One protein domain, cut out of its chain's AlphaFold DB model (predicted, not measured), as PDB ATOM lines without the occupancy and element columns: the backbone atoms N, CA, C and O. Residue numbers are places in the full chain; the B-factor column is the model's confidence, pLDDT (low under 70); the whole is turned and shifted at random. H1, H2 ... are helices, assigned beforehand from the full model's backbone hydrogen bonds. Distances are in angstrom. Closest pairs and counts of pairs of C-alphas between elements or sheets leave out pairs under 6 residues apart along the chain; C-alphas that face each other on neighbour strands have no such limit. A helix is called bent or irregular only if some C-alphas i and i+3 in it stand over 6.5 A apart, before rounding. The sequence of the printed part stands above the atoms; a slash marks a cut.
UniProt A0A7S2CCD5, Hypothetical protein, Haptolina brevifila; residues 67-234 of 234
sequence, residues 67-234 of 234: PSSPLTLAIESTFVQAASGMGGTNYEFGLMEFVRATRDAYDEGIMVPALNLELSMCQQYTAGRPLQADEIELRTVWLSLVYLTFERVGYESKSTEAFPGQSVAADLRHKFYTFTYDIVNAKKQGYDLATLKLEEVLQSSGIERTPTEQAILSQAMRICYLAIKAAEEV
ATOM      1  N   PRO A  67     147.383 185.540 167.273       63.47
ATOM      2  CA  PRO A  67     147.774 184.862 166.048       63.47
ATOM      3  C   PRO A  67     148.985 183.973 166.340       63.47
ATOM      4  O   PRO A  67     149.952 184.429 166.952       63.47
ATOM      5  N   SER A  68     148.920 182.708 165.926       78.81
ATOM      6  CA  SER A  68     150.077 181.809 165.946       78.81
ATOM      7  C   SER A  68     151.223 182.452 165.174       78.81
ATOM      8  O   SER A  68     150.980 183.068 164.129       78.81
ATOM      9  N   SER A  69     152.457 182.337 165.673       90.38
ATOM     10  CA  SER A  69     153.595 182.897 164.949       90.38
ATOM     11  C   SER A  69     153.711 182.248 163.558       90.38
ATOM     12  O   SER A  69     153.344 181.078 163.383       90.38
ATOM     13  N   PRO A  70     154.223 182.973 162.545       92.00
ATOM     14  CA  PRO A  70     154.475 182.400 161.222       92.00
ATOM     15  C   PRO A  70     155.337 181.131 161.278       92.00
ATOM     16  O   PRO A  70     155.117 180.199 160.507       92.00
ATOM     17  N   LEU A  71     156.268 181.079 162.231       93.81
ATOM     18  CA  LEU A  71     157.147 179.951 162.495       93.81
ATOM     19  C   LEU A  71     156.376 178.702 162.952       93.81
ATOM     20  O   LEU A  71     156.520 177.630 162.368       93.81
ATOM     21  N   THR A  72     155.493 178.851 163.943       93.62
ATOM     22  CA  THR A  72     154.618 177.769 164.425       93.62
ATOM     23  C   THR A  72     153.738 177.214 163.308       93.62
ATOM     24  O   THR A  72     153.574 175.999 163.186       93.62
ATOM     25  N   LEU A  73     153.212 178.088 162.447       92.75
ATOM     26  CA  LEU A  73     152.422 177.679 161.284       92.75
ATOM     27  C   LEU A  73     153.261 176.925 160.245       92.75
ATOM     28  O   LEU A  73     152.785 175.938 159.682       92.75
ATOM     29  N   ALA A  74     154.502 177.355 160.006       95.12
ATOM     30  CA  ALA A  74     155.417 176.673 159.097       95.12
ATOM     31  C   ALA A  74     155.753 175.261 159.599       95.12
ATOM     32  O   ALA A  74     155.668 174.300 158.831       95.12
ATOM     33  N   ILE A  75     156.049 175.113 160.892       96.19
ATOM     34  CA  ILE A  75     156.318 173.815 161.527       96.19
ATOM     35  C   ILE A  75     155.092 172.904 161.435       96.19
ATOM     36  O   ILE A  75     155.215 171.756 161.012       96.19
ATOM     37  N   GLU A  76     153.901 173.409 161.764       94.56
ATOM     38  CA  GLU A  76     152.659 172.635 161.679       94.56
ATOM     39  C   GLU A  76     152.352 172.194 160.240       94.56
ATOM     40  O   GLU A  76     152.021 171.036 159.983       94.56
ATOM     41  N   SER A  77     152.489 173.101 159.270       93.69
ATOM     42  CA  SER A  77     152.242 172.818 157.852       93.69
ATOM     43  C   SER A  77     153.190 171.757 157.303       93.69
ATOM     44  O   SER A  77     152.758 170.795 156.666       93.69
ATOM     45  N   THR A  78     154.487 171.926 157.546       95.38
ATOM     46  CA  THR A  78     155.525 171.025 157.030       95.38
ATOM     47  C   THR A  78     155.493 169.669 157.728       95.38
ATOM     48  O   THR A  78     155.652 168.643 157.064       95.38
ATOM     49  N   PHE A  79     155.173 169.634 159.028       95.19
ATOM     50  CA  PHE A  79     154.907 168.395 159.755       95.19
ATOM     51  C   PHE A  79     153.750 167.621 159.123       95.19
ATOM     52  O   PHE A  79     153.916 166.455 158.772       95.19
ATOM     53  N   VAL A  80     152.595 168.266 158.921       93.12
ATOM     54  CA  VAL A  80     151.422 167.619 158.314       93.12
ATOM     55  C   VAL A  80     151.728 167.133 156.901       93.12
ATOM     56  O   VAL A  80     151.349 166.016 156.545       93.12
ATOM     57  N   GLN A  81     152.447 167.925 156.102       91.62
ATOM     58  CA  GLN A  81     152.869 167.534 154.758       91.62
ATOM     59  C   GLN A  81     153.763 166.284 154.780       91.62
ATOM     60  O   GLN A  81     153.536 165.351 154.008       91.62
ATOM     61  N   ALA A  82     154.751 166.244 155.674       92.06
ATOM     62  CA  ALA A  82     155.654 165.108 155.824       92.06
ATOM     63  C   ALA A  82     154.933 163.862 156.365       92.06
ATOM     64  O   ALA A  82     155.086 162.773 155.812       92.06
ATOM     65  N   ALA A  83     154.104 164.014 157.398       90.12
ATOM     66  CA  ALA A  83     153.350 162.922 158.009       90.12
ATOM     67  C   ALA A  83     152.317 162.322 157.038       90.12
ATOM     68  O   ALA A  83     152.184 161.104 156.944       90.12
ATOM     69  N   SER A  84     151.647 163.161 156.242       86.31
ATOM     70  CA  SER A  84     150.679 162.713 155.227       86.31
ATOM     71  C   SER A  84     151.353 162.091 154.001       86.31
ATOM     72  O   SER A  84     150.750 161.294 153.284       86.31
ATOM     73  N   GLY A  85     152.605 162.468 153.730       77.19
ATOM     74  CA  GLY A  85     153.343 162.103 152.526       77.19
ATOM     75  C   GLY A  85     154.114 160.787 152.594       77.19
ATOM     76  O   GLY A  85     154.822 160.509 151.632       77.19
ATOM     77  N   MET A  86     153.995 159.993 153.669       66.12
ATOM     78  CA  MET A  86     154.880 158.882 154.089       66.12
ATOM     79  C   MET A  86     155.249 157.773 153.065       66.12
ATOM     80  O   MET A  86     155.997 156.860 153.411       66.12
ATOM     81  N   GLY A  87     154.813 157.847 151.808       61.56
ATOM     82  CA  GLY A  87     155.202 156.932 150.727       61.56
ATOM     83  C   GLY A  87     155.483 157.581 149.365       61.56
ATOM     84  O   GLY A  87     155.549 156.859 148.376       61.56
ATOM     85  N   GLY A  88     155.615 158.912 149.274       75.06
ATOM     86  CA  GLY A  88     155.771 159.628 147.997       75.06
ATOM     87  C   GLY A  88     157.005 160.528 147.913       75.06
ATOM     88  O   GLY A  88     157.655 160.819 148.913       75.06
ATOM     89  N   THR A  89     157.287 161.046 146.713       72.50
ATOM     90  CA  THR A  89     158.359 162.034 146.451       72.50
ATOM     91  C   THR A  89     158.236 163.295 147.312       72.50
ATOM     92  O   THR A  89     159.224 163.968 147.584       72.50
ATOM     93  N   ASN A  90     157.027 163.594 147.788       82.38
ATOM     94  CA  ASN A  90     156.742 164.743 148.645       82.38
ATOM     95  C   ASN A  90     157.159 164.529 150.110       82.38
ATOM     96  O   ASN A  90     157.199 165.497 150.864       82.38
ATOM     97  N   TYR A  91     157.460 163.290 150.517       88.38
ATOM     98  CA  TYR A  91     157.866 162.968 151.885       88.38
ATOM     99  C   TYR A  91     159.191 163.624 152.259       88.38
ATOM    100  O   TYR A  91     159.281 164.327 153.260       88.38
ATOM    101  N   GLU A  92     160.219 163.393 151.441       89.75
ATOM    102  CA  GLU A  92     161.568 163.892 151.700       89.75
ATOM    103  C   GLU A  92     161.599 165.420 151.660       89.75
ATOM    104  O   GLU A  92     162.196 166.050 152.530       89.75
ATOM    105  N   PHE A  93     160.864 166.011 150.714       91.62
ATOM    106  CA  PHE A  93     160.668 167.453 150.655       91.62
ATOM    107  C   PHE A  93     159.989 167.989 151.925       91.62
ATOM    108  O   PHE A  93     160.504 168.913 152.544       91.62
ATOM    109  N   GLY A  94     158.880 167.378 152.362       93.75
ATOM    110  CA  GLY A  94     158.186 167.785 153.586       93.75
ATOM    111  C   GLY A  94     159.062 167.663 154.834       93.75
ATOM    112  O   GLY A  94     159.058 168.561 155.671       93.75
ATOM    113  N   LEU A  95     159.854 166.590 154.949       95.00
ATOM    114  CA  LEU A  95     160.812 166.424 156.044       95.00
ATOM    115  C   LEU A  95     161.895 167.504 156.037       95.00
ATOM    116  O   LEU A  95     162.236 168.028 157.092       95.00
ATOM    117  N   MET A  96     162.449 167.824 154.867       95.50
ATOM    118  CA  MET A  96     163.471 168.859 154.737       95.50
ATOM    119  C   MET A  96     162.917 170.232 155.139       95.50
ATOM    120  O   MET A  96     163.555 170.941 155.913       95.50
ATOM    121  N   GLU A  97     161.715 170.581 154.677       96.38
ATOM    122  CA  GLU A  97     161.052 171.833 155.059       96.38
ATOM    123  C   GLU A  97     160.692 171.858 156.553       96.38
ATOM    124  O   GLU A  97     160.860 172.885 157.207       96.38
ATOM    125  N   PHE A  98     160.301 170.718 157.130       97.50
ATOM    126  CA  PHE A  98     160.087 170.588 158.573       97.50
ATOM    127  C   PHE A  98     161.374 170.829 159.369       97.50
ATOM    128  O   PHE A  98     161.367 171.582 160.343       97.50
ATOM    129  N   VAL A  99     162.492 170.234 158.948       97.94
ATOM    130  CA  VAL A  99     163.801 170.443 159.582       97.94
ATOM    131  C   VAL A  99     164.233 171.907 159.476       97.94
ATOM    132  O   VAL A  99     164.721 172.454 160.461       97.94
ATOM    133  N   ARG A 100     164.014 172.561 158.328       97.06
ATOM    134  CA  ARG A 100     164.319 173.988 158.132       97.06
ATOM    135  C   ARG A 100     163.487 174.887 159.037       97.06
ATOM    136  O   ARG A 100     164.063 175.678 159.771       97.06
ATOM    137  N   ALA A 101     162.170 174.700 159.069       97.38
ATOM    138  CA  ALA A 101     161.301 175.465 159.961       97.38
ATOM    139  C   ALA A 101     161.664 175.234 161.442       97.38
ATOM    140  O   ALA A 101     161.648 176.153 162.255       97.38
ATOM    141  N   THR A 102     162.062 174.010 161.798       97.69
ATOM    142  CA  THR A 102     162.533 173.685 163.153       97.69
ATOM    143  C   THR A 102     163.886 174.337 163.473       97.69
ATOM    144  O   THR A 102     164.109 174.752 164.607       97.69
ATOM    145  N   ARG A 103     164.788 174.460 162.489       96.62
ATOM    146  CA  ARG A 103     166.047 175.211 162.622       96.62
ATOM    147  C   ARG A 103     165.784 176.682 162.891       96.62
ATOM    148  O   ARG A 103     166.422 177.235 163.773       96.62
ATOM    149  N   ASP A 104     164.831 177.284 162.190       96.06
ATOM    150  CA  ASP A 104     164.482 178.690 162.402       96.06
ATOM    151  C   ASP A 104     163.984 178.915 163.848       96.06
ATOM    152  O   ASP A 104     164.398 179.866 164.506       96.06
ATOM    153  N   ALA A 105     163.219 177.971 164.412       95.69
ATOM    154  CA  ALA A 105     162.825 178.010 165.826       95.69
ATOM    155  C   ALA A 105     164.005 177.847 166.795       95.69
ATOM    156  O   ALA A 105     164.065 178.508 167.835       95.69
ATOM    157  N   TYR A 106     164.950 176.970 166.455       95.50
ATOM    158  CA  TYR A 106     166.175 176.778 167.225       95.50
ATOM    159  C   TYR A 106     167.064 178.033 167.190       95.50
ATOM    160  O   TYR A 106     167.617 178.427 168.218       95.50
ATOM    161  N   ASP A 107     167.167 178.694 166.037       95.00
ATOM    162  CA  ASP A 107     167.875 179.963 165.848       95.00
ATOM    163  C   ASP A 107     167.255 181.094 166.680       95.00
ATOM    164  O   ASP A 107     167.981 181.936 167.205       95.00
ATOM    165  N   GLU A 108     165.930 181.095 166.848       93.75
ATOM    166  CA  GLU A 108     165.212 182.025 167.729       93.75
ATOM    167  C   GLU A 108     165.351 181.679 169.227       93.75
ATOM    168  O   GLU A 108     164.862 182.410 170.087       93.75
ATOM    169  N   GLY A 109     166.044 180.588 169.576       93.75
ATOM    170  CA  GLY A 109     166.250 180.158 170.963       93.75
ATOM    171  C   GLY A 109     164.999 179.567 171.620       93.75
ATOM    172  O   GLY A 109     164.932 179.445 172.844       93.75
ATOM    173  N   ILE A 110     163.991 179.187 170.831       94.81
ATOM    174  CA  ILE A 110     162.734 178.641 171.345       94.81
ATOM    175  C   ILE A 110     162.959 177.186 171.751       94.81
ATOM    176  O   ILE A 110     163.380 176.368 170.942       94.81
ATOM    177  N   MET A 111     162.651 176.820 172.994       95.62
ATOM    178  CA  MET A 111     162.761 175.430 173.457       95.62
ATOM    179  C   MET A 111     161.571 174.576 172.988       95.62
ATOM    180  O   MET A 111     160.445 175.068 172.912       95.62
ATOM    181  N   VAL A 112     161.770 173.267 172.788       96.31
ATOM    182  CA  VAL A 112     160.706 172.338 172.351       96.31
ATOM    183  C   VAL A 112     159.457 172.380 173.249       96.31
ATOM    184  O   VAL A 112     158.356 172.406 172.702       96.31
ATOM    185  N   PRO A 113     159.543 172.438 174.599       95.88
ATOM    186  CA  PRO A 113     158.349 172.575 175.438       95.88
ATOM    187  C   PRO A 113     157.561 173.870 175.189       95.88
ATOM    188  O   PRO A 113     156.331 173.841 175.191       95.88
ATOM    189  N   ALA A 114     158.253 174.989 174.948       94.62
ATOM    190  CA  ALA A 114     157.617 176.271 174.644       94.62
ATOM    191  C   ALA A 114     156.950 176.235 173.263       94.62
ATOM    192  O   ALA A 114     155.787 176.612 173.125       94.62
ATOM    193  N   LEU A 115     157.645 175.675 172.272       95.38
ATOM    194  CA  LEU A 115     157.121 175.481 170.925       95.38
ATOM    195  C   LEU A 115     155.888 174.561 170.917       95.38
ATOM    196  O   LEU A 115     154.894 174.855 170.263       95.38
ATOM    197  N   ASN A 116     155.907 173.473 171.689       95.81
ATOM    198  CA  ASN A 116     154.758 172.579 171.837       95.81
ATOM    199  C   ASN A 116     153.547 173.267 172.474       95.81
ATOM    200  O   ASN A 116     152.413 173.007 172.064       95.81
ATOM    201  N   LEU A 117     153.770 174.145 173.457       94.56
ATOM    202  CA  LEU A 117     152.706 174.957 174.038       94.56
ATOM    203  C   LEU A 117     152.100 175.878 172.972       94.56
ATOM    204  O   LEU A 117     150.880 175.914 172.826       94.56
ATOM    205  N   GLU A 118     152.926 176.554 172.176       93.31
ATOM    206  CA  GLU A 118     152.455 177.422 171.094       93.31
ATOM    207  C   GLU A 118     151.687 176.650 170.010       93.31
ATOM    208  O   GLU A 118     150.572 177.030 169.642       93.31
ATOM    209  N   LEU A 119     152.218 175.506 169.578       92.88
ATOM    210  CA  LEU A 119     151.563 174.605 168.631       92.88
ATOM    211  C   LEU A 119     150.221 174.074 169.159       92.88
ATOM    212  O   LEU A 119     149.307 173.848 168.370       92.88
ATOM    213  N   SER A 120     150.066 173.889 170.475       91.81
ATOM    214  CA  SER A 120     148.787 173.474 171.080       91.81
ATOM    215  C   SER A 120     147.714 174.568 171.035       91.81
ATOM    216  O   SER A 120     146.520 174.273 171.053       91.81
ATOM    217  N   MET A 121     148.138 175.832 170.949       89.06
ATOM    218  CA  MET A 121     147.262 176.995 170.819       89.06
ATOM    219  C   MET A 121     146.971 177.346 169.353       89.06
ATOM    220  O   MET A 121     146.144 178.220 169.085       89.06
ATOM    221  N   CYS A 122     147.616 176.664 168.400       83.12
ATOM    222  CA  CYS A 122     147.390 176.874 166.980       83.12
ATOM    223  C   CYS A 122     145.967 176.455 166.580       83.12
ATOM    224  O   CYS A 122     145.574 175.295 166.698       83.12
ATOM    225  N   GLN A 123     145.182 177.418 166.092       74.88
ATOM    226  CA  GLN A 123     143.821 177.173 165.597       74.88
ATOM    227  C   GLN A 123     143.783 176.856 164.100       74.88
ATOM    228  O   GLN A 123     142.757 176.411 163.586       74.88
ATOM    229  N   GLN A 124     144.878 177.119 163.383       77.31
ATOM    230  CA  GLN A 124     144.978 176.836 161.959       77.31
ATOM    231  C   GLN A 124     145.401 175.386 161.756       77.31
ATOM    232  O   GLN A 124     146.578 175.042 161.769       77.31
ATOM    233  N   TYR A 125     144.401 174.538 161.545       79.88
ATOM    234  CA  TYR A 125     144.610 173.136 161.230       79.88
ATOM    235  C   TYR A 125     144.982 172.974 159.757       79.88
ATOM    236  O   TYR A 125     144.114 172.929 158.885       79.88
ATOM    237  N   THR A 126     146.276 172.855 159.473       78.69
ATOM    238  CA  THR A 126     146.797 172.615 158.115       78.69
ATOM    239  C   THR A 126     146.328 171.272 157.548       78.69
ATOM    240  O   THR A 126     146.122 171.148 156.344       78.69
ATOM    241  N   ALA A 127     146.039 170.296 158.415       77.81
ATOM    242  CA  ALA A 127     145.413 169.021 158.054       77.81
ATOM    243  C   ALA A 127     143.894 169.116 157.788       77.81
ATOM    244  O   ALA A 127     143.248 168.100 157.536       77.81
ATOM    245  N   GLY A 128     143.282 170.298 157.924       85.75
ATOM    246  CA  GLY A 128     141.824 170.475 157.890       85.75
ATOM    247  C   GLY A 128     141.090 169.903 159.112       85.75
ATOM    248  O   GLY A 128     139.864 169.978 159.185       85.75
ATOM    249  N   ARG A 129     141.829 169.345 160.081       89.56
ATOM    250  CA  ARG A 129     141.341 168.826 161.364       89.56
ATOM    251  C   ARG A 129     142.396 169.003 162.464       89.56
ATOM    252  O   ARG A 129     143.583 169.046 162.138       89.56
ATOM    253  N   PRO A 130     141.999 169.020 163.748       88.38
ATOM    254  CA  PRO A 130     142.952 168.897 164.844       88.38
ATOM    255  C   PRO A 130     143.819 167.642 164.697       88.38
ATOM    256  O   PRO A 130     143.325 166.584 164.278       88.38
ATOM    257  N   LEU A 131     145.098 167.760 165.057       88.81
ATOM    258  CA  LEU A 131     145.987 166.609 165.183       88.81
ATOM    259  C   LEU A 131     145.499 165.683 166.303       88.81
ATOM    260  O   LEU A 131     145.041 166.130 167.355       88.81
ATOM    261  N   GLN A 132     145.603 164.382 166.064       91.81
ATOM    262  CA  GLN A 132     145.371 163.342 167.056       91.81
ATOM    263  C   GLN A 132     146.527 163.305 168.064       91.81
ATOM    264  O   GLN A 132     147.622 163.793 167.790       91.81
ATOM    265  N   ALA A 133     146.297 162.689 169.227       91.06
ATOM    266  CA  ALA A 133     147.314 162.564 170.273       91.06
ATOM    267  C   ALA A 133     148.615 161.928 169.743       91.06
ATOM    268  O   ALA A 133     149.684 162.511 169.909       91.06
ATOM    269  N   ASP A 134     148.508 160.820 169.004       88.75
ATOM    270  CA  ASP A 134     149.652 160.127 168.393       88.75
ATOM    271  C   ASP A 134     150.448 161.039 167.430       88.75
ATOM    272  O   ASP A 134     151.674 160.969 167.361       88.75
ATOM    273  N   GLU A 135     149.767 161.925 166.693       91.56
ATOM    274  CA  GLU A 135     150.402 162.874 165.765       91.56
ATOM    275  C   GLU A 135     151.131 163.995 166.522       91.56
ATOM    276  O   GLU A 135     152.237 164.382 166.147       91.56
ATOM    277  N   ILE A 136     150.549 164.485 167.620       93.62
ATOM    278  CA  ILE A 136     151.173 165.487 168.500       93.62
ATOM    279  C   ILE A 136     152.437 164.913 169.156       93.62
ATOM    280  O   ILE A 136     153.472 165.587 169.232       93.62
ATOM    281  N   GLU A 137     152.368 163.665 169.613       92.00
ATOM    282  CA  GLU A 137     153.515 162.946 170.164       92.00
ATOM    283  C   GLU A 137     154.603 162.745 169.104       92.00
ATOM    284  O   GLU A 137     155.773 163.043 169.355       92.00
ATOM    285  N   LEU A 138     154.226 162.325 167.891       92.62
ATOM    286  CA  LEU A 138     155.159 162.172 166.777       92.62
ATOM    287  C   LEU A 138     155.873 163.487 166.441       92.62
ATOM    288  O   LEU A 138     157.100 163.504 166.332       92.62
ATOM    289  N   ARG A 139     155.127 164.595 166.348       95.56
ATOM    290  CA  ARG A 139     155.682 165.940 166.129       95.56
ATOM    291  C   ARG A 139     156.686 166.306 167.219       95.56
ATOM    292  O   ARG A 139     157.780 166.774 166.918       95.56
ATOM    293  N   THR A 140     156.352 166.029 168.479       96.25
ATOM    294  CA  THR A 140     157.241 166.278 169.626       96.25
ATOM    295  C   THR A 140     158.542 165.481 169.526       96.25
ATOM    296  O   THR A 140     159.624 166.015 169.786       96.25
ATOM    297  N   VAL A 141     158.463 164.210 169.123       95.38
ATOM    298  CA  VAL A 141     159.641 163.365 168.897       95.38
ATOM    299  C   VAL A 141     160.501 163.924 167.767       95.38
ATOM    300  O   VAL A 141     161.714 164.026 167.927       95.38
ATOM    301  N   TRP A 142     159.894 164.323 166.649       97.31
ATOM    302  CA  TRP A 142     160.623 164.868 165.504       97.31
ATOM    303  C   TRP A 142     161.344 166.173 165.850       97.31
ATOM    304  O   TRP A 142     162.539 166.281 165.587       97.31
ATOM    305  N   LEU A 143     160.666 167.109 166.524       97.88
ATOM    306  CA  LEU A 143     161.279 168.340 167.038       97.88
ATOM    307  C   LEU A 143     162.477 168.030 167.943       97.88
ATOM    308  O   LEU A 143     163.561 168.583 167.771       97.88
ATOM    309  N   SER A 144     162.301 167.085 168.869       97.50
ATOM    310  CA  SER A 144     163.351 166.675 169.807       97.50
ATOM    311  C   SER A 144     164.566 166.078 169.098       97.50
ATOM    312  O   SER A 144     165.696 166.384 169.468       97.50
ATOM    313  N   LEU A 145     164.359 165.246 168.072       97.88
ATOM    314  CA  LEU A 145     165.449 164.674 167.279       97.88
ATOM    315  C   LEU A 145     166.238 165.759 166.547       97.88
ATOM    316  O   LEU A 145     167.467 165.715 166.564       97.88
ATOM    317  N   VAL A 146     165.559 166.739 165.945       97.94
ATOM    318  CA  VAL A 146     166.220 167.858 165.256       97.94
ATOM    319  C   VAL A 146     167.062 168.671 166.240       97.94
ATOM    320  O   VAL A 146     168.259 168.844 166.017       97.94
ATOM    321  N   TYR A 147     166.482 169.072 167.373       97.38
ATOM    322  CA  TYR A 147     167.160 169.862 168.404       97.38
ATOM    323  C   TYR A 147     168.380 169.145 168.987       97.38
ATOM    324  O   TYR A 147     169.474 169.702 169.035       97.38
ATOM    325  N   LEU A 148     168.219 167.880 169.389       96.81
ATOM    326  CA  LEU A 148     169.336 167.080 169.893       96.81
ATOM    327  C   LEU A 148     170.414 166.894 168.823       96.81
ATOM    328  O   LEU A 148     171.595 166.885 169.151       96.81
ATOM    329  N   THR A 149     170.041 166.772 167.549       97.50
ATOM    330  CA  THR A 149     171.022 166.675 166.462       97.50
ATOM    331  C   THR A 149     171.816 167.971 166.310       97.50
ATOM    332  O   THR A 149     173.041 167.898 166.233       97.50
ATOM    333  N   PHE A 150     171.165 169.141 166.350       96.75
ATOM    334  CA  PHE A 150     171.843 170.444 166.321       96.75
ATOM    335  C   PHE A 150     172.822 170.625 167.479       96.75
ATOM    336  O   PHE A 150     173.982 170.973 167.251       96.75
ATOM    337  N   GLU A 151     172.419 170.275 168.702       94.94
ATOM    338  CA  GLU A 151     173.322 170.310 169.857       94.94
ATOM    339  C   GLU A 151     174.560 169.415 169.658       94.94
ATOM    340  O   GLU A 151     175.669 169.774 170.052       94.94
ATOM    341  N   ARG A 152     174.397 168.243 169.033       95.38
ATOM    342  CA  ARG A 152     175.484 167.269 168.822       95.38
ATOM    343  C   ARG A 152     176.471 167.665 167.738       95.38
ATOM    344  O   ARG A 152     177.650 167.315 167.839       95.38
ATOM    345  N   VAL A 153     175.995 168.330 166.691       96.31
ATOM    346  CA  VAL A 153     176.875 168.863 165.645       96.31
ATOM    347  C   VAL A 153     177.509 170.192 166.050       96.31
ATOM    348  O   VAL A 153     178.403 170.652 165.352       96.31
ATOM    349  N   GLY A 154     177.112 170.762 167.195       94.25
ATOM    350  CA  GLY A 154     177.620 172.048 167.668       94.25
ATOM    351  C   GLY A 154     177.074 173.222 166.858       94.25
ATOM    352  O   GLY A 154     177.784 174.201 166.667       94.25
ATOM    353  N   TYR A 155     175.843 173.109 166.353       94.25
ATOM    354  CA  TYR A 155     175.192 174.192 165.625       94.25
ATOM    355  C   TYR A 155     174.862 175.344 166.590       94.25
ATOM    356  O   TYR A 155     174.124 175.161 167.567       94.25
ATOM    357  N   GLU A 156     175.446 176.516 166.334       91.50
ATOM    358  CA  GLU A 156     175.276 177.717 167.152       91.50
ATOM    359  C   GLU A 156     173.947 178.404 166.816       91.50
ATOM    360  O   GLU A 156     173.701 178.791 165.676       91.50
ATOM    361  N   SER A 157     173.082 178.555 167.821       89.44
ATOM    362  CA  SER A 157     171.851 179.337 167.676       89.44
ATOM    363  C   SER A 157     172.189 180.819 167.485       89.44
ATOM    364  O   SER A 157     173.132 181.334 168.089       89.44
ATOM    365  N   LYS A 158     171.386 181.524 166.682       90.00
ATOM    366  CA  LYS A 158     171.479 182.986 166.519       90.00
ATOM    367  C   LYS A 158     171.040 183.746 167.772       90.00
ATOM    368  O   LYS A 158     171.377 184.922 167.921       90.00
ATOM    369  N   SER A 159     170.287 183.102 168.659       86.94
ATOM    370  CA  SER A 159     169.884 183.680 169.932       86.94
ATOM    371  C   SER A 159     171.057 183.719 170.910       86.94
ATOM    372  O   SER A 159     171.779 182.742 171.098       86.94
ATOM    373  N   THR A 160     171.210 184.848 171.602       72.75
ATOM    374  CA  THR A 160     172.157 184.991 172.720       72.75
ATOM    375  C   THR A 160     171.783 184.123 173.921       72.75
ATOM    376  O   THR A 160     172.617 183.878 174.792       72.75
ATOM    377  N   GLU A 161     170.537 183.654 173.975       71.50
ATOM    378  CA  GLU A 161     170.023 182.760 175.008       71.50
ATOM    379  C   GLU A 161     170.186 181.304 174.560       71.50
ATOM    380  O   GLU A 161     169.228 180.593 174.262       71.50
ATOM    381  N   ALA A 162     171.434 180.845 174.478       62.66
ATOM    382  CA  ALA A 162     171.690 179.425 174.310       62.66
ATOM    383  C   ALA A 162     171.283 178.694 175.599       62.66
ATOM    384  O   ALA A 162     171.786 178.999 176.683       62.66
ATOM    385  N   PHE A 163     170.410 177.692 175.476       73.12
ATOM    386  CA  PHE A 163     170.006 176.815 176.577       73.12
ATOM    387  C   PHE A 163     170.640 175.422 176.425       73.12
ATOM    388  O   PHE A 163     169.928 174.441 176.162       73.12
ATOM    389  N   PRO A 164     171.979 175.296 176.560       74.81
ATOM    390  CA  PRO A 164     172.658 174.025 176.372       74.81
ATOM    391  C   PRO A 164     172.100 172.999 177.356       74.81
ATOM    392  O   PRO A 164     172.089 173.203 178.571       74.81
ATOM    393  N   GLY A 165     171.601 171.886 176.827       82.88
ATOM    394  CA  GLY A 165     171.073 170.809 177.656       82.88
ATOM    395  C   GLY A 165     169.613 170.965 178.095       82.88
ATOM    396  O   GLY A 165     169.076 170.022 178.675       82.88
ATOM    397  N   GLN A 166     168.947 172.090 177.808       89.94
ATOM    398  CA  GLN A 166     167.567 172.354 178.265       89.94
ATOM    399  C   GLN A 166     166.560 172.539 177.124       89.94
ATOM    400  O   GLN A 166     165.359 172.616 177.362       89.94
ATOM    401  N   SER A 167     167.031 172.531 175.877       92.62
ATOM    402  CA  SER A 167     166.201 172.750 174.687       92.62
ATOM    403  C   SER A 167     165.110 171.679 174.465       92.62
ATOM    404  O   SER A 167     164.107 171.934 173.800       92.62
ATOM    405  N   VAL A 168     165.275 170.496 175.071       95.75
ATOM    406  CA  VAL A 168     164.403 169.314 174.979       95.75
ATOM    407  C   VAL A 168     164.152 168.761 176.382       95.75
ATOM    408  O   VAL A 168     165.052 168.784 177.227       95.75
ATOM    409  N   ALA A 169     162.950 168.223 176.619       94.94
ATOM    410  CA  ALA A 169     162.581 167.579 177.878       94.94
ATOM    411  C   ALA A 169     163.551 166.438 178.259       94.94
ATOM    412  O   ALA A 169     164.056 165.706 177.403       94.94
ATOM    413  N   ALA A 170     163.838 166.299 179.559       94.50
ATOM    414  CA  ALA A 170     164.904 165.427 180.063       94.50
ATOM    415  C   ALA A 170     164.702 163.938 179.721       94.50
ATOM    416  O   ALA A 170     165.669 163.221 179.462       94.50
ATOM    417  N   ASP A 171     163.454 163.484 179.693       93.06
ATOM    418  CA  ASP A 171     163.047 162.128 179.330       93.06
ATOM    419  C   ASP A 171     163.346 161.816 177.857       93.06
ATOM    420  O   ASP A 171     163.995 160.811 177.556       93.06
ATOM    421  N   LEU A 172     162.955 162.707 176.940       92.75
ATOM    422  CA  LEU A 172     163.231 162.562 175.508       92.75
ATOM    423  C   LEU A 172     164.726 162.684 175.215       92.75
ATOM    424  O   LEU A 172     165.268 161.906 174.427       92.75
ATOM    425  N   ARG A 173     165.417 163.602 175.899       94.69
ATOM    426  CA  ARG A 173     166.874 163.737 175.822       94.69
ATOM    427  C   ARG A 173     167.567 162.440 176.203       94.69
ATOM    428  O   ARG A 173     168.388 161.962 175.431       94.69
ATOM    429  N   HIS A 174     167.241 161.865 177.360       92.88
ATOM    430  CA  HIS A 174     167.833 160.604 177.801       92.88
ATOM    431  C   HIS A 174     167.533 159.471 176.810       92.88
ATOM    432  O   HIS A 174     168.440 158.738 176.417       92.88
ATOM    433  N   LYS A 175     166.283 159.382 176.340       88.12
ATOM    434  CA  LYS A 175     165.819 158.351 175.404       88.12
ATOM    435  C   LYS A 175     166.555 158.375 174.064       88.12
ATOM    436  O   LYS A 175     166.911 157.318 173.549       88.12
ATOM    437  N   PHE A 176     166.784 159.557 173.494       92.81
ATOM    438  CA  PHE A 176     167.403 159.713 172.173       92.81
ATOM    439  C   PHE A 176     168.893 160.087 172.229       92.81
ATOM    440  O   PHE A 176     169.508 160.321 171.186       92.81
ATOM    441  N   TYR A 177     169.493 160.114 173.426       91.19
ATOM    442  CA  TYR A 177     170.881 160.526 173.637       91.19
ATOM    443  C   TYR A 177     171.859 159.706 172.792       91.19
ATOM    444  O   TYR A 177     172.624 160.273 172.012       91.19
ATOM    445  N   THR A 178     171.831 158.382 172.946       90.25
ATOM    446  CA  THR A 178     172.752 157.464 172.262       90.25
ATOM    447  C   THR A 178     172.457 157.410 170.767       90.25
ATOM    448  O   THR A 178     173.359 157.570 169.958       90.25
ATOM    449  N   PHE A 179     171.176 157.337 170.396       91.81
ATOM    450  CA  PHE A 179     170.748 157.291 168.997       91.81
ATOM    451  C   PHE A 179     171.264 158.480 168.170       91.81
ATOM    452  O   PHE A 179     171.862 158.299 167.113       91.81
ATOM    453  N   THR A 180     171.077 159.706 168.669       94.81
ATOM    454  CA  THR A 180     171.563 160.916 167.984       94.81
ATOM    455  C   THR A 180     173.091 160.984 167.949       94.81
ATOM    456  O   THR A 180     173.660 161.416 166.949       94.81
ATOM    457  N   TYR A 181     173.767 160.519 169.006       94.38
ATOM    458  CA  TYR A 181     175.229 160.433 169.059       94.38
ATOM    459  C   TYR A 181     175.788 159.484 167.990       94.38
ATOM    460  O   TYR A 181     176.704 159.863 167.258       94.38
ATOM    461  N   ASP A 182     175.212 158.291 167.859       92.88
ATOM    462  CA  ASP A 182     175.675 157.277 166.911       92.88
ATOM    463  C   ASP A 182     175.492 157.736 165.461       92.88
ATOM    464  O   ASP A 182     176.414 157.611 164.655       92.88
ATOM    465  N   ILE A 183     174.352 158.360 165.136       94.00
ATOM    466  CA  ILE A 183     174.096 158.890 163.789       94.00
ATOM    467  C   ILE A 183     175.082 160.005 163.432       94.00
ATOM    468  O   ILE A 183     175.650 160.001 162.339       94.00
ATOM    469  N   VAL A 184     175.314 160.949 164.349       95.69
ATOM    470  CA  VAL A 184     176.259 162.051 164.118       95.69
ATOM    471  C   VAL A 184     177.681 161.516 163.937       95.69
ATOM    472  O   VAL A 184     178.396 161.971 163.045       95.69
ATOM    473  N   ASN A 185     178.096 160.524 164.725       94.81
ATOM    474  CA  ASN A 185     179.420 159.919 164.579       94.81
ATOM    475  C   ASN A 185     179.569 159.120 163.291       94.81
ATOM    476  O   ASN A 185     180.602 159.228 162.634       94.81
ATOM    477  N   ALA A 186     178.552 158.361 162.897       92.38
ATOM    478  CA  ALA A 186     178.593 157.631 161.643       92.38
ATOM    479  C   ALA A 186     178.659 158.593 160.446       92.38
ATOM    480  O   ALA A 186     179.480 158.422 159.548       92.38
ATOM    481  N   LYS A 187     177.902 159.696 160.472       93.88
ATOM    482  CA  LYS A 187     178.043 160.755 159.465       93.88
ATOM    483  C   LYS A 187     179.466 161.333 159.432       93.88
ATOM    484  O   LYS A 187     180.037 161.461 158.350       93.88
ATOM    485  N   LYS A 188     180.082 161.608 160.590       93.62
ATOM    486  CA  LYS A 188     181.486 162.071 160.683       93.62
ATOM    487  C   LYS A 188     182.499 161.060 160.134       93.62
ATOM    488  O   LYS A 188     183.545 161.463 159.640       93.62
ATOM    489  N   GLN A 189     182.191 159.767 160.195       93.38
ATOM    490  CA  GLN A 189     183.009 158.694 159.620       93.38
ATOM    491  C   GLN A 189     182.809 158.525 158.101       93.38
ATOM    492  O   GLN A 189     183.447 157.668 157.495       93.38
ATOM    493  N   GLY A 190     181.961 159.345 157.474       93.12
ATOM    494  CA  GLY A 190     181.726 159.328 156.031       93.12
ATOM    495  C   GLY A 190     180.590 158.410 155.584       93.12
ATOM    496  O   GLY A 190     180.408 158.234 154.382       93.12
ATOM    497  N   TYR A 191     179.803 157.858 156.514       91.62
ATOM    498  CA  TYR A 191     178.624 157.078 156.150       91.62
ATOM    499  C   TYR A 191     177.509 157.987 155.615       91.62
ATOM    500  O   TYR A 191     177.239 159.089 156.120       91.62
ATOM    501  N   ASP A 192     176.835 157.510 154.573       90.38
ATOM    502  CA  ASP A 192     175.649 158.139 154.010       90.38
ATOM    503  C   ASP A 192     174.368 157.405 154.410       90.38
ATOM    504  O   ASP A 192     174.399 156.293 154.926       90.38
ATOM    505  N   LEU A 193     173.214 158.033 154.186       87.25
ATOM    506  CA  LEU A 193     171.925 157.444 154.555       87.25
ATOM    507  C   LEU A 193     171.650 156.104 153.834       87.25
ATOM    508  O   LEU A 193     170.847 155.311 154.317       87.25
ATOM    509  N   ALA A 194     172.285 155.858 152.682       84.81
ATOM    510  CA  ALA A 194     172.097 154.648 151.881       84.81
ATOM    511  C   ALA A 194     172.981 153.478 152.350       84.81
ATOM    512  O   ALA A 194     172.588 152.318 152.234       84.81
ATOM    513  N   THR A 195     174.164 153.783 152.875       82.12
ATOM    514  CA  THR A 195     175.155 152.828 153.389       82.12
ATOM    515  C   THR A 195     174.927 152.512 154.857       82.12
ATOM    516  O   THR A 195     175.220 151.401 155.292       82.12
ATOM    517  N   LEU A 196     174.374 153.465 155.606       80.94
ATOM    518  CA  LEU A 196     174.085 153.325 157.020       80.94
ATOM    519  C   LEU A 196     172.910 152.366 157.233       80.94
ATOM    520  O   LEU A 196     171.735 152.732 157.150       80.94
ATOM    521  N   LYS A 197     173.241 151.109 157.513       77.94
ATOM    522  CA  LYS A 197     172.255 150.108 157.905       77.94
ATOM    523  C   LYS A 197     171.783 150.395 159.321       77.94
ATOM    524  O   LYS A 197     172.583 150.625 160.228       77.94
ATOM    525  N   LEU A 198     170.470 150.354 159.525       72.44
ATOM    526  CA  LEU A 198     169.872 150.604 160.834       72.44
ATOM    527  C   LEU A 198     170.396 149.614 161.891       72.44
ATOM    528  O   LEU A 198     170.523 149.945 163.071       72.44
ATOM    529  N   GLU A 199     170.733 148.406 161.447       70.25
ATOM    530  CA  GLU A 199     171.327 147.337 162.240       70.25
ATOM    531  C   GLU A 199     172.723 147.686 162.774       70.25
ATOM    532  O   GLU A 199     173.084 147.227 163.856       70.25
ATOM    533  N   GLU A 200     173.493 148.502 162.050       72.00
ATOM    534  CA  GLU A 200     174.866 148.877 162.417       72.00
ATOM    535  C   GLU A 200     174.894 150.030 163.425       72.00
ATOM    536  O   GLU A 200     175.709 150.024 164.347       72.00
ATOM    537  N   VAL A 201     173.972 150.990 163.288       68.81
ATOM    538  CA  VAL A 201     173.816 152.106 164.238       68.81
ATOM    539  C   VAL A 201     173.320 151.599 165.581       68.81
ATOM    540  O   VAL A 201     173.808 151.996 166.632       68.81
ATOM    541  N   LEU A 202     172.346 150.693 165.558       71.62
ATOM    542  CA  LEU A 202     171.760 150.136 166.767       71.62
ATOM    543  C   LEU A 202     172.487 148.855 167.150       71.62
ATOM    544  O   LEU A 202     171.887 147.773 167.149       71.62
ATOM    545  N   GLN A 203     173.778 149.006 167.451       60.22
ATOM    546  CA  GLN A 203     174.660 147.929 167.874       60.22
ATOM    547  C   GLN A 203     173.949 147.002 168.879       60.22
ATOM    548  O   GLN A 203     173.626 147.377 170.005       60.22
ATOM    549  N   SER A 204     173.756 145.746 168.470       52.28
ATOM    550  CA  SER A 204     173.955 144.612 169.379       52.28
ATOM    551  C   SER A 204     172.920 144.370 170.487       52.28
ATOM    552  O   SER A 204     173.274 143.778 171.503       52.28
ATOM    553  N   SER A 205     171.641 144.734 170.335       58.81
ATOM    554  CA  SER A 205     170.643 144.299 171.333       58.81
ATOM    555  C   SER A 205     170.242 142.823 171.198       58.81
ATOM    556  O   SER A 205     169.599 142.302 172.100       58.81
ATOM    557  N   GLY A 206     170.571 142.142 170.090       68.81
ATOM    558  CA  GLY A 206     170.194 140.736 169.837       68.81
ATOM    559  C   GLY A 206     168.679 140.476 169.754       68.81
ATOM    560  O   GLY A 206     168.254 139.344 169.552       68.81
ATOM    561  N   ILE A 207     167.866 141.521 169.908       76.62
ATOM    562  CA  ILE A 207     166.406 141.480 169.882       76.62
ATOM    563  C   ILE A 207     165.956 141.761 168.450       76.62
ATOM    564  O   ILE A 207     166.251 142.832 167.909       76.62
ATOM    565  N   GLU A 208     165.233 140.813 167.850       79.44
ATOM    566  CA  GLU A 208     164.546 141.029 166.578       79.44
ATOM    567  C   GLU A 208     163.536 142.170 166.723       79.44
ATOM    568  O   GLU A 208     162.649 142.140 167.579       79.44
ATOM    569  N   ARG A 209     163.692 143.202 165.890       78.94
ATOM    570  CA  ARG A 209     162.785 144.351 165.864       78.94
ATOM    571  C   ARG A 209     161.603 144.056 164.965       78.94
ATOM    572  O   ARG A 209     161.749 143.482 163.888       78.94
ATOM    573  N   THR A 210     160.439 144.521 165.380       84.88
ATOM    574  CA  THR A 210     159.245 144.486 164.542       84.88
ATOM    575  C   THR A 210     159.439 145.378 163.303       84.88
ATOM    576  O   THR A 210     160.138 146.395 163.376       84.88
ATOM    577  N   PRO A 211     158.788 145.075 162.164       81.31
ATOM    578  CA  PRO A 211     158.866 145.919 160.965       81.31
ATOM    579  C   PRO A 211     158.483 147.381 161.225       81.31
ATOM    580  O   PRO A 211     158.998 148.301 160.594       81.31
ATOM    581  N   THR A 212     157.589 147.621 162.185       75.31
ATOM    582  CA  THR A 212     157.171 148.977 162.534       75.31
ATOM    583  C   THR A 212     158.223 149.734 163.332       75.31
ATOM    584  O   THR A 212     158.458 150.906 163.055       75.31
ATOM    585  N   GLU A 213     158.903 149.076 164.272       76.81
ATOM    586  CA  GLU A 213     160.060 149.661 164.959       76.81
ATOM    587  C   GLU A 213     161.145 150.063 163.965       76.81
ATOM    588  O   GLU A 213     161.665 151.175 164.034       76.81
ATOM    589  N   GLN A 214     161.446 149.184 163.006       82.38
ATOM    590  CA  GLN A 214     162.413 149.474 161.948       82.38
ATOM    591  C   GLN A 214     162.000 150.695 161.121       82.38
ATOM    592  O   GLN A 214     162.832 151.564 160.858       82.38
ATOM    593  N   ALA A 215     160.719 150.808 160.759       83.75
ATOM    594  CA  ALA A 215     160.209 151.963 160.028       83.75
ATOM    595  C   ALA A 215     160.368 153.270 160.826       83.75
ATOM    596  O   ALA A 215     160.886 154.246 160.291       83.75
ATOM    597  N   ILE A 216     159.995 153.282 162.110       83.06
ATOM    598  CA  ILE A 216     160.112 154.465 162.982       83.06
ATOM    599  C   ILE A 216     161.572 154.896 163.120       83.06
ATOM    600  O   ILE A 216     161.901 156.073 162.979       83.06
ATOM    601  N   LEU A 217     162.462 153.939 163.363       86.12
ATOM    602  CA  LEU A 217     163.888 154.200 163.507       86.12
ATOM    603  C   LEU A 217     164.512 154.694 162.195       86.12
ATOM    604  O   LEU A 217     165.317 155.621 162.214       86.12
ATOM    605  N   SER A 218     164.093 154.141 161.054       89.19
ATOM    606  CA  SER A 218     164.497 154.623 159.730       89.19
ATOM    607  C   SER A 218     164.062 156.075 159.498       89.19
ATOM    608  O   SER A 218     164.845 156.885 159.000       89.19
ATOM    609  N   GLN A 219     162.848 156.447 159.911       90.50
ATOM    610  CA  GLN A 219     162.379 157.834 159.836       90.50
ATOM    611  C   GLN A 219     163.165 158.761 160.768       90.50
ATOM    612  O   GLN A 219     163.611 159.823 160.341       90.50
ATOM    613  N   ALA A 220     163.393 158.349 162.016       92.88
ATOM    614  CA  ALA A 220     164.180 159.113 162.979       92.88
ATOM    615  C   ALA A 220     165.613 159.360 162.472       92.88
ATOM    616  O   ALA A 220     166.135 160.468 162.570       92.88
ATOM    617  N   MET A 221     166.214 158.346 161.847       94.06
ATOM    618  CA  MET A 221     167.532 158.426 161.222       94.06
ATOM    619  C   MET A 221     167.567 159.429 160.066       94.06
ATOM    620  O   MET A 221     168.491 160.236 159.986       94.06
ATOM    621  N   ARG A 222     166.539 159.430 159.205       94.56
ATOM    622  CA  ARG A 222     166.387 160.423 158.128       94.56
ATOM    623  C   ARG A 222     166.311 161.843 158.675       94.56
ATOM    624  O   ARG A 222     167.000 162.712 158.156       94.56
ATOM    625  N   ILE A 223     165.525 162.064 159.727       96.50
ATOM    626  CA  ILE A 223     165.385 163.379 160.370       96.50
ATOM    627  C   ILE A 223     166.730 163.862 160.908       96.50
ATOM    628  O   ILE A 223     167.137 164.975 160.590       96.50
ATOM    629  N   CYS A 224     167.453 163.021 161.652       97.25
ATOM    630  CA  CYS A 224     168.799 163.354 162.116       97.25
ATOM    631  C   CYS A 224     169.736 163.679 160.946       97.25
ATOM    632  O   CYS A 224     170.424 164.690 160.972       97.25
ATOM    633  N   TYR A 225     169.742 162.868 159.887       95.94
ATOM    634  CA  TYR A 225     170.628 163.099 158.744       95.94
ATOM    635  C   TYR A 225     170.315 164.411 158.009       95.94
ATOM    636  O   TYR A 225     171.226 165.146 157.632       95.94
ATOM    637  N   LEU A 226     169.030 164.725 157.828       96.56
ATOM    638  CA  LEU A 226     168.584 165.992 157.248       96.56
ATOM    639  C   LEU A 226     168.915 167.179 158.156       96.56
ATOM    640  O   LEU A 226     169.328 168.214 157.647       96.56
ATOM    641  N   ALA A 227     168.805 167.028 159.478       97.69
ATOM    642  CA  ALA A 227     169.227 168.054 160.430       97.69
ATOM    643  C   ALA A 227     170.738 168.315 160.354       97.69
ATOM    644  O   ALA A 227     171.146 169.470 160.322       97.69
ATOM    645  N   ILE A 228     171.574 167.275 160.225       97.06
ATOM    646  CA  ILE A 228     173.019 167.460 160.012       97.06
ATOM    647  C   ILE A 228     173.269 168.257 158.724       97.06
ATOM    648  O   ILE A 228     173.987 169.249 158.761       97.06
ATOM    649  N   LYS A 229     172.625 167.885 157.608       95.75
ATOM    650  CA  LYS A 229     172.747 168.637 156.346       95.75
ATOM    651  C   LYS A 229     172.294 170.091 156.490       95.75
ATOM    652  O   LYS A 229     172.973 170.989 156.018       95.75
ATOM    653  N   ALA A 230     171.168 170.332 157.158       95.75
ATOM    654  CA  ALA A 230     170.645 171.678 157.368       95.75
ATOM    655  C   ALA A 230     171.572 172.547 158.238       95.75
ATOM    656  O   ALA A 230     171.556 173.769 158.094       95.75
ATOM    657  N   ALA A 231     172.368 171.935 159.121       95.25
ATOM    658  CA  ALA A 231     173.412 172.622 159.880       95.25
ATOM    659  C   ALA A 231     174.658 172.932 159.030       95.25
ATOM    660  O   ALA A 231     175.323 173.925 159.286       95.25
ATOM    661  N   GLU A 232     174.962 172.109 158.019       94.19
ATOM    662  CA  GLU A 232     176.072 172.313 157.068       94.19
ATOM    663  C   GLU A 232     175.756 173.364 155.979       94.19
ATOM    664  O   GLU A 232     176.670 173.859 155.326       94.19
ATOM    665  N   GLU A 233     174.478 173.692 155.750       90.31
ATOM    666  CA  GLU A 233     174.027 174.681 154.748       90.31
ATOM    667  C   GLU A 233     174.257 176.155 155.157       90.31
ATOM    668  O   GLU A 233     174.003 177.046 154.341       90.31
ATOM    669  N   VAL A 234     174.681 176.418 156.399       79.25
ATOM    670  CA  VAL A 234     174.884 177.765 156.974       79.25
ATOM    671  C   VAL A 234     176.351 178.171 156.896       79.25
ATOM    672  O   VAL A 234     176.602 179.325 156.479       79.25
TER     673      VAL A 234
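Overview. This is residues 67 to 234 of the 234 residues of the protein "Hypothetical protein" of Haptolina brevifila (UniProt A0A7S2CCD5). Two long helices, H7 and H4, cross steeply in the core, with the helical hairpin of H1 and H2 packed on one side, where H2 meets both, and the kinked helix H5 packed on the other. H3 folds back beside H4 and crosses H1, while the short H6 packs beside H5 and H7. The printed part has 168 residues with seven named helices, H1 to H7 along the chain, and no named strand; its class is all helix. It is compact, with a radius of gyration of the C-alphas of 15.6 A and spans of 48 by 36 by 29 A.

Along the chain. H7, the longest helix, is residues 211 to 232, 31.7 A from C-alpha 211 at (158.866, 145.919, 160.965) to C-alpha 232 at (176.072, 172.313, 157.068). H4 is residues 133 to 153, 30.6 A, and H2 is residues 89 to 107, 28.1 A. H5, residues 170 to 188, spans 25.7 A; it is irregular, C-alphas 175 and 178 being 7.7 A apart, with a kink of 46 degrees near residue 177. H1 is residues 70 to 84, beginning at C-alpha 70 (154.475, 182.400, 161.222). H3 is residues 112 to 121, and H6 is residues 198 to 201.

Arrangement. H7 and H4 are the hubs, each touching four helices. They touch at a steep tilt of 44 degrees, the same way; their closest C-alphas, of Ala 227 and Val 146, are 5.7 A apart. H2 touches H7 with residues 95 to 103 alone, closest at the C-alphas of Val 99 and Ala 227, 6.0 A. H5 touches H4, closest at the C-alphas of Thr 180 and Thr 149, 6.0 A, at a steep tilt of 51 degrees. H1 and H2 are a hairpin at a shallow tilt of 28 degrees, closest at the C-alphas of Ala 82 and Gly 94, 4.3 A. H3 and H4 are a hairpin too, at 32 degrees, only just short of steep. H6 and H7 only just touch, with 3 pairs of C-alphas within 8 A. H1 and H7 are apart. Every O i to N i+4 pair is within hydrogen-bond range in H1, H3, H4 and H7, against 14 of 15 in H2 and 13 of 15 in H5; H6 is too short for such a pair.

Size, cuts and confidence. The two C-alphas farthest apart, of Pro 67 and Gly 206, are 49.6 A apart. The printed part has no cut and ends at residue 234, the chain's last. The links H3 to H4 and H4 to H5 are long. The mean pLDDT of the printed part is 88.7; residues 67, 86 to 87, 162, 201 and 203 to 206 are under 70.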